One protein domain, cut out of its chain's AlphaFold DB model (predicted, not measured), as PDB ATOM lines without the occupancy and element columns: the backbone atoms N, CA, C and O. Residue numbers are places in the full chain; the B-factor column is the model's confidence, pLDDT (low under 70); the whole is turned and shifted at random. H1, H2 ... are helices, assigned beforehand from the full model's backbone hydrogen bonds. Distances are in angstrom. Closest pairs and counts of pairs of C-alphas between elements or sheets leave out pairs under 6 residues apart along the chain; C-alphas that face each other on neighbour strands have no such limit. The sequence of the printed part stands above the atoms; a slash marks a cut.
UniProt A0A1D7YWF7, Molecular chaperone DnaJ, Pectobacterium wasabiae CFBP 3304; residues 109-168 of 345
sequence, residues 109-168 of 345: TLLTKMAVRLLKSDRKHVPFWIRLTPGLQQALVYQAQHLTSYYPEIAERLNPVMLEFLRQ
ATOM      1  N   THR A 109      16.292  10.876 277.236       79.25
ATOM      2  CA  THR A 109      17.257   9.774 277.168       79.25
ATOM      3  C   THR A 109      17.839   9.503 278.558       79.25
ATOM      4  O   THR A 109      17.875  10.380 279.416       79.25
ATOM      5  N   LEU A 110      18.318   8.283 278.820       78.75
ATOM      6  CA  LEU A 110      18.855   7.923 280.144       78.75
ATOM      7  C   LEU A 110      19.927   8.912 280.643       78.75
ATOM      8  O   LEU A 110      19.960   9.233 281.831       78.75
ATOM      9  N   LEU A 111      20.760   9.434 279.738       77.62
ATOM     10  CA  LEU A 111      21.776  10.439 280.052       77.62
ATOM     11  C   LEU A 111      21.169  11.794 280.427       77.62
ATOM     12  O   LEU A 111      21.583  12.363 281.434       77.62
ATOM     13  N   THR A 112      20.181  12.299 279.680       78.19
ATOM     14  CA  THR A 112      19.548  13.590 280.002       78.19
ATOM     15  C   THR A 112      18.739  13.506 281.289       78.19
ATOM     16  O   THR A 112      18.808  14.414 282.111       78.19
ATOM     17  N   LYS A 113      18.071  12.375 281.538       83.62
ATOM     18  CA  LYS A 113      17.388  12.099 282.809       83.62
ATOM     19  C   LYS A 113      18.346  12.163 283.992       83.62
ATOM     20  O   LYS A 113      18.066  12.820 284.993       83.62
ATOM     21  N   MET A 114      19.491  11.489 283.877       80.81
ATOM     22  CA  MET A 114      20.519  11.506 284.917       80.81
ATOM     23  C   MET A 114      21.123  12.902 285.098       80.81
ATOM     24  O   MET A 114      21.311  13.322 286.239       80.81
ATOM     25  N   ALA A 115      21.382  13.629 284.008       82.75
ATOM     26  CA  ALA A 115      21.912  14.988 284.054       82.75
ATOM     27  C   ALA A 115      20.952  15.948 284.778       82.75
ATOM     28  O   ALA A 115      21.338  16.573 285.767       82.75
ATOM     29  N   VAL A 116      19.679  15.974 284.376       83.62
ATOM     30  CA  VAL A 116      18.633  16.796 285.001       83.62
ATOM     31  C   VAL A 116      18.463  16.459 286.481       83.62
ATOM     32  O   VAL A 116      18.448  17.357 287.326       83.62
ATOM     33  N   ARG A 117      18.388  15.167 286.822       84.06
ATOM     34  CA  ARG A 117      18.220  14.721 288.211       84.06
ATOM     35  C   ARG A 117      19.389  15.147 289.096       84.06
ATOM     36  O   ARG A 117      19.189  15.463 290.263       84.06
ATOM     37  N   LEU A 118      20.605  15.146 288.557       83.94
ATOM     38  CA  LEU A 118      21.800  15.587 289.274       83.94
ATOM     39  C   LEU A 118      21.828  17.107 289.458       83.94
ATOM     40  O   LEU A 118      22.119  17.561 290.564       83.94
ATOM     41  N   LEU A 119      21.468  17.870 288.423       83.69
ATOM     42  CA  LEU A 119      21.386  19.334 288.463       83.69
ATOM     43  C   LEU A 119      20.333  19.844 289.457       83.69
ATOM     44  O   LEU A 119      20.586  20.824 290.154       83.69
ATOM     45  N   LYS A 120      19.191  19.152 289.562       84.00
ATOM     46  CA  LYS A 120      18.099  19.470 290.499       84.00
ATOM     47  C   LYS A 120      18.298  18.924 291.915       84.00
ATOM     48  O   LYS A 120      17.481  19.192 292.786       84.00
ATOM     49  N   SER A 121      19.302  18.079 292.147       82.56
ATOM     50  CA  SER A 121      19.444  17.410 293.443       82.56
ATOM     51  C   SER A 121      20.076  18.320 294.493       82.56
ATOM     52  O   SER A 121      21.131  18.879 294.232       82.56
ATOM     53  N   ASP A 122      19.561  18.341 295.724       75.75
ATOM     54  CA  ASP A 122      20.144  19.104 296.853       75.75
ATOM     55  C   ASP A 122      21.385  18.437 297.482       75.75
ATOM     56  O   ASP A 122      21.671  18.535 298.680       75.75
ATOM     57  N   ARG A 123      22.128  17.658 296.694       75.19
ATOM     58  CA  ARG A 123      23.259  16.882 297.204       75.19
ATOM     59  C   ARG A 123      24.424  17.800 297.546       75.19
ATOM     60  O   ARG A 123      24.929  18.518 296.692       75.19
ATOM     61  N   LYS A 124      24.936  17.655 298.772       73.44
ATOM     62  CA  LYS A 124      26.137  18.361 299.255       73.44
ATOM     63  C   LYS A 124      27.444  17.886 298.607       73.44
ATOM     64  O   LYS A 124      28.456  18.559 298.727       73.44
ATOM     65  N   HIS A 125      27.438  16.724 297.946       72.56
ATOM     66  CA  HIS A 125      28.627  16.131 297.334       72.56
ATOM     67  C   HIS A 125      28.306  15.548 295.959       72.56
ATOM     68  O   HIS A 125      27.264  14.917 295.767       72.56
ATOM     69  N   VAL A 126      29.241  15.712 295.022       73.88
ATOM     70  CA  VAL A 126      29.149  15.155 293.669       73.88
ATOM     71  C   VAL A 126      29.566  13.677 293.688       73.88
ATOM     72  O   VAL A 126      30.704  13.378 294.061       73.88
ATOM     73  N   PRO A 127      28.685  12.735 293.297       79.25
ATOM     74  CA  PRO A 127      29.031  11.320 293.262       79.25
ATOM     75  C   PRO A 127      30.211  11.034 292.330       79.25
ATOM     76  O   PRO A 127      30.250  11.504 291.194       79.25
ATOM     77  N   PHE A 128      31.139  10.185 292.776       76.19
ATOM     78  CA  PHE A 128      32.313   9.818 291.980       76.19
ATOM     79  C   PHE A 128      31.945   9.116 290.663       76.19
ATOM     80  O   PHE A 128      32.638   9.302 289.664       76.19
ATOM     81  N   TRP A 129      30.827   8.375 290.635       77.00
ATOM     82  CA  TRP A 129      30.315   7.698 289.440       77.00
ATOM     83  C   TRP A 129      30.045   8.647 288.269       77.00
ATOM     84  O   TRP A 129      30.162   8.219 287.128       77.00
ATOM     85  N   ILE A 130      29.792   9.939 288.518       73.31
ATOM     86  CA  ILE A 130      29.605  10.940 287.449       73.31
ATOM     87  C   ILE A 130      30.842  11.035 286.548       73.31
ATOM     88  O   ILE A 130      30.722  11.318 285.362       73.31
ATOM     89  N   ARG A 131      32.032  10.752 287.091       71.94
ATOM     90  CA  ARG A 131      33.287  10.734 286.324       71.94
ATOM     91  C   ARG A 131      33.431   9.491 285.448       71.94
ATOM     92  O   ARG A 131      34.144   9.527 284.449       71.94
ATOM     93  N   LEU A 132      32.787   8.403 285.861       68.75
ATOM     94  CA  LEU A 132      32.850   7.091 285.225       68.75
ATOM     95  C   LEU A 132      31.758   6.923 284.167       68.75
ATOM     96  O   LEU A 132      31.914   6.097 283.275       68.75
ATOM     97  N   THR A 133      30.660   7.682 284.247       69.75
ATOM     98  CA  THR A 133      29.582   7.606 283.259       69.75
ATOM     99  C   THR A 133      29.975   8.336 281.971       69.75
ATOM    100  O   THR A 133      30.103   9.564 281.978       69.75
ATOM    101  N   PRO A 134      30.131   7.615 280.849       68.44
ATOM    102  CA  PRO A 134      30.618   8.210 279.619       68.44
ATOM    103  C   PRO A 134      29.632   9.228 279.033       68.44
ATOM    104  O   PRO A 134      28.449   8.940 278.858       68.44
ATOM    105  N   GLY A 135      30.125  10.439 278.749       70.81
ATOM    106  CA  GLY A 135      29.342  11.534 278.150       70.81
ATOM    107  C   GLY A 135      28.404  12.288 279.106       70.81
ATOM    108  O   GLY A 135      27.856  13.323 278.730       70.81
ATOM    109  N   LEU A 136      28.251  11.844 280.361       78.31
ATOM    110  CA  LEU A 136      27.346  12.482 281.327       78.31
ATOM    111  C   LEU A 136      27.784  13.907 281.694       78.31
ATOM    112  O   LEU A 136      26.945  14.792 281.816       78.31
ATOM    113  N   GLN A 137      29.090  14.156 281.840       76.88
ATOM    114  CA  GLN A 137      29.588  15.499 282.153       76.88
ATOM    115  C   GLN A 137      29.317  16.488 281.015       76.88
ATOM    116  O   GLN A 137      28.937  17.622 281.279       76.88
ATOM    117  N   GLN A 138      29.470  16.066 279.758       74.25
ATOM    118  CA  GLN A 138      29.173  16.917 278.602       74.25
ATOM    119  C   GLN A 138      27.683  17.267 278.559       74.25
ATOM    120  O   GLN A 138      27.342  18.437 278.406       74.25
ATOM    121  N   ALA A 139      26.808  16.282 278.793       76.75
ATOM    122  CA  ALA A 139      25.370  16.512 278.907       76.75
ATOM    123  C   ALA A 139      25.024  17.477 280.059       76.75
ATOM    124  O   ALA A 139      24.207  18.376 279.877       76.75
ATOM    125  N   LEU A 140      25.683  17.337 281.218       81.75
ATOM    126  CA  LEU A 140      25.523  18.237 282.366       81.75
ATOM    127  C   LEU A 140      25.960  19.673 282.052       81.75
ATOM    128  O   LEU A 140      25.222  20.606 282.355       81.75
ATOM    129  N   VAL A 141      27.139  19.858 281.446       82.25
ATOM    130  CA  VAL A 141      27.648  21.184 281.060       82.25
ATOM    131  C   VAL A 141      26.720  21.821 280.034       82.25
ATOM    132  O   VAL A 141      26.333  22.971 280.214       82.25
ATOM    133  N   TYR A 142      26.328  21.077 278.998       82.50
ATOM    134  CA  TYR A 142      25.444  21.573 277.948       82.50
ATOM    135  C   TYR A 142      24.092  22.022 278.513       82.50
ATOM    136  O   TYR A 142      23.674  23.150 278.269       82.50
ATOM    137  N   GLN A 143      23.437  21.187 279.326       80.56
ATOM    138  CA  GLN A 143      22.155  21.548 279.940       80.56
ATOM    139  C   GLN A 143      22.288  22.732 280.900       80.56
ATOM    140  O   GLN A 143      21.461  23.642 280.861       80.56
ATOM    141  N   ALA A 144      23.335  22.763 281.731       82.31
ATOM    142  CA  ALA A 144      23.565  23.873 282.652       82.31
ATOM    143  C   ALA A 144      23.836  25.190 281.907       82.31
ATOM    144  O   ALA A 144      23.274  26.221 282.273       82.31
ATOM    145  N   GLN A 145      24.651  25.166 280.849       83.44
ATOM    146  CA  GLN A 145      24.951  26.346 280.033       83.44
ATOM    147  C   GLN A 145      23.729  26.824 279.254       83.44
ATOM    148  O   GLN A 145      23.437  28.015 279.278       83.44
ATOM    149  N   HIS A 146      22.988  25.913 278.623       82.06
ATOM    150  CA  HIS A 146      21.756  26.247 277.915       82.06
ATOM    151  C   HIS A 146      20.754  26.927 278.859       82.06
ATOM    152  O   HIS A 146      20.250  28.005 278.563       82.06
ATOM    153  N   LEU A 147      20.515  26.359 280.044       79.81
ATOM    154  CA  LEU A 147      19.584  26.944 281.011       79.81
ATOM    155  C   LEU A 147      20.075  28.288 281.554       79.81
ATOM    156  O   LEU A 147      19.312  29.246 281.558       79.81
ATOM    157  N   THR A 148      21.344  28.384 281.953       81.31
ATOM    158  CA  THR A 148      21.891  29.613 282.556       81.31
ATOM    159  C   THR A 148      22.029  30.749 281.537       81.31
ATOM    160  O   THR A 148      21.921  31.913 281.906       81.31
ATOM    161  N   SER A 149      22.247  30.435 280.256       83.56
ATOM    162  CA  SER A 149      22.367  31.442 279.195       83.56
ATOM    163  C   SER A 149      21.025  32.071 278.821       83.56
ATOM    164  O   SER A 149      20.993  33.257 278.508       83.56
ATOM    165  N   TYR A 150      19.935  31.296 278.816       79.69
ATOM    166  CA  TYR A 150      18.595  31.793 278.466       79.69
ATOM    167  C   TYR A 150      17.810  32.289 279.696       79.69
ATOM    168  O   TYR A 150      17.046  33.254 279.615       79.69
ATOM    169  N   TYR A 151      18.029  31.661 280.853       81.81
ATOM    170  CA  TYR A 151      17.345  31.950 282.111       81.81
ATOM    171  C   TYR A 151      18.358  32.001 283.267       81.81
ATOM    172  O   TYR A 151      18.490  31.029 284.022       81.81
ATOM    173  N   PRO A 152      19.101  33.112 283.429       79.31
ATOM    174  CA  PRO A 152      20.076  33.254 284.510       79.31
ATOM    175  C   PRO A 152      19.446  33.071 285.899       79.31
ATOM    176  O   PRO A 152      20.105  32.574 286.809       79.31
ATOM    177  N   GLU A 153      18.156  33.375 286.052       81.19
ATOM    178  CA  GLU A 153      17.401  33.230 287.301       81.19
ATOM    179  C   GLU A 153      17.244  31.759 287.734       81.19
ATOM    180  O   GLU A 153      17.012  31.467 288.906       81.19
ATOM    181  N   ILE A 154      17.391  30.806 286.805       81.94
ATOM    182  CA  ILE A 154      17.342  29.371 287.119       81.94
ATOM    183  C   ILE A 154      18.618  28.923 287.837       81.94
ATOM    184  O   ILE A 154      18.563  27.954 288.594       81.94
ATOM    185  N   ALA A 155      19.742  29.627 287.671       77.81
ATOM    186  CA  ALA A 155      21.017  29.242 288.275       77.81
ATOM    187  C   ALA A 155      20.939  29.134 289.807       77.81
ATOM    188  O   ALA A 155      21.549  28.234 290.379       77.81
ATOM    189  N   GLU A 156      20.139  29.985 290.456       79.81
ATOM    190  CA  GLU A 156      19.923  29.955 291.910       79.81
ATOM    191  C   GLU A 156      19.143  28.717 292.378       79.81
ATOM    192  O   GLU A 156      19.296  28.279 293.517       79.81
ATOM    193  N   ARG A 157      18.315  28.133 291.502       81.69
ATOM    194  CA  ARG A 157      17.536  26.913 291.780       81.69
ATOM    195  C   ARG A 157      18.313  25.630 291.484       81.69
ATOM    196  O   ARG A 157      17.856  24.544 291.839       81.69
ATOM    197  N   LEU A 158      19.443  25.730 290.785       83.44
ATOM    198  CA  LEU A 158      20.311  24.597 290.480       83.44
ATOM    199  C   LEU A 158      21.264  24.323 291.643       83.44
ATOM    200  O   LEU A 158      21.605  25.212 292.418       83.44
ATOM    201  N   ASN A 159      21.747  23.085 291.745       84.06
ATOM    202  CA  ASN A 159      22.692  22.727 292.794       84.06
ATOM    203  C   ASN A 159      24.024  23.498 292.638       84.06
ATOM    204  O   ASN A 159      24.770  23.223 291.687       84.06
ATOM    205  N   PRO A 160      24.394  24.378 293.593       81.12
ATOM    206  CA  PRO A 160      25.612  25.183 293.500       81.12
ATOM    207  C   PRO A 160      26.884  24.328 293.530       81.12
ATOM    208  O   PRO A 160      27.852  24.637 292.839       81.12
ATOM    209  N   VAL A 161      26.870  23.201 294.251       81.50
ATOM    210  CA  VAL A 161      27.994  22.250 294.313       81.50
ATOM    211  C   VAL A 161      28.218  21.592 292.952       81.50
ATOM    212  O   VAL A 161      29.357  21.352 292.543       81.50
ATOM    213  N   MET A 162      27.135  21.306 292.223       80.00
ATOM    214  CA  MET A 162      27.231  20.748 290.876       80.00
ATOM    215  C   MET A 162      27.750  21.795 289.888       80.00
ATOM    216  O   MET A 162      28.618  21.480 289.079       80.00
ATOM    217  N   LEU A 163      27.286  23.043 289.983       80.19
ATOM    218  CA  LEU A 163      27.777  24.140 289.144       80.19
ATOM    219  C   LEU A 163      29.272  24.411 289.371       80.19
ATOM    220  O   LEU A 163      30.028  24.556 288.407       80.19
ATOM    221  N   GLU A 164      29.729  24.401 290.625       81.62
ATOM    222  CA  GLU A 164      31.150  24.536 290.953       81.62
ATOM    223  C   GLU A 164      31.975  23.359 290.412       81.62
ATOM    224  O   GLU A 164      33.060  23.552 289.856       81.62
ATOM    225  N   PHE A 165      31.438  22.139 290.494       78.31
ATOM    226  CA  PHE A 165      32.065  20.961 289.902       78.31
ATOM    227  C   PHE A 165      32.177  21.055 288.374       78.31
ATOM    228  O   PHE A 165      33.216  20.688 287.825       78.31
ATOM    229  N   LEU A 166      31.153  21.569 287.685       77.19
ATOM    230  CA  LEU A 166      31.167  21.751 286.227       77.19
ATOM    231  C   LEU A 166      32.156  22.832 285.780       77.19
ATOM    232  O   LEU A 166      32.725  22.725 284.694       77.19
ATOM    233  N   ARG A 167      32.403  23.844 286.617       73.44
ATOM    234  CA  ARG A 167      33.385  24.904 286.338       73.44
ATOM    235  C   ARG A 167      34.825  24.384 286.317       73.44
ATOM    236  O   ARG A 167      35.689  24.996 285.693       73.44
ATOM    237  N   GLN A 168      35.103  23.271 286.991       70.50
ATOM    238  CA  GLN A 168      36.441  22.696 287.049       70.50
ATOM    239  C   GLN A 168      36.661  21.720 285.890       70.50
ATOM    240  O   GLN A 168      36.019  20.672 285.806       70.50
TER     241      GLN A 168
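This is residues 109 to 168 of the 345 residues of the protein "Molecular chaperone DnaJ" of Pectobacterium wasabiae CFBP 3304 (UniProt A0A1D7YWF7). The longest helix, H3, spans a small all-helix domain; H1 and H5 cross it, and short H2 and H4 sit near its two ends. The 60 printed residues hold five named helices, H1 to H5, and no named strand; they are compact, with radius of gyration of the C-alphas 10.7 A and spans 30 by 24 by 20 A.

H1, residues 110 to 119, touches the hub H3, residues 136 to 150, at a steep tilt of 59 degrees; C-alphas 115 and 140 are closest, 5.1 A. H2, residues 128 to 131, only just touches residues 136 to 137 of H3, only at the corner, with 3 pairs of C-alphas within 8 A; 130 and 136 are closest, 6.7 A. H4, residues 152 to 157, touches residues 147 to 148 of H3 only at the corner; C-alphas 148 and 155 are closest, 5.8 A. H5, residues 160 to 167, touches H3 about perpendicular, 74 degrees; C-alphas 141 and 166 are closest, 6.3 A. In H1, H3 and H5 every O i to N i+4 pair is within hydrogen-bond range; H4 has 0 of 2, but 2 of 3 O i to N i+3 pairs; H2 is too short.

H1, 14.3 A long, begins at C-alpha 110 (18.855, 7.923, 280.144); H3 is 21.4 A; H5, 10.6 A, ends at C-alpha 167 (33.385, 24.904, 286.338).

The printed part has no cut and no long link; pLDDT is under 70 at residues 132 to 134.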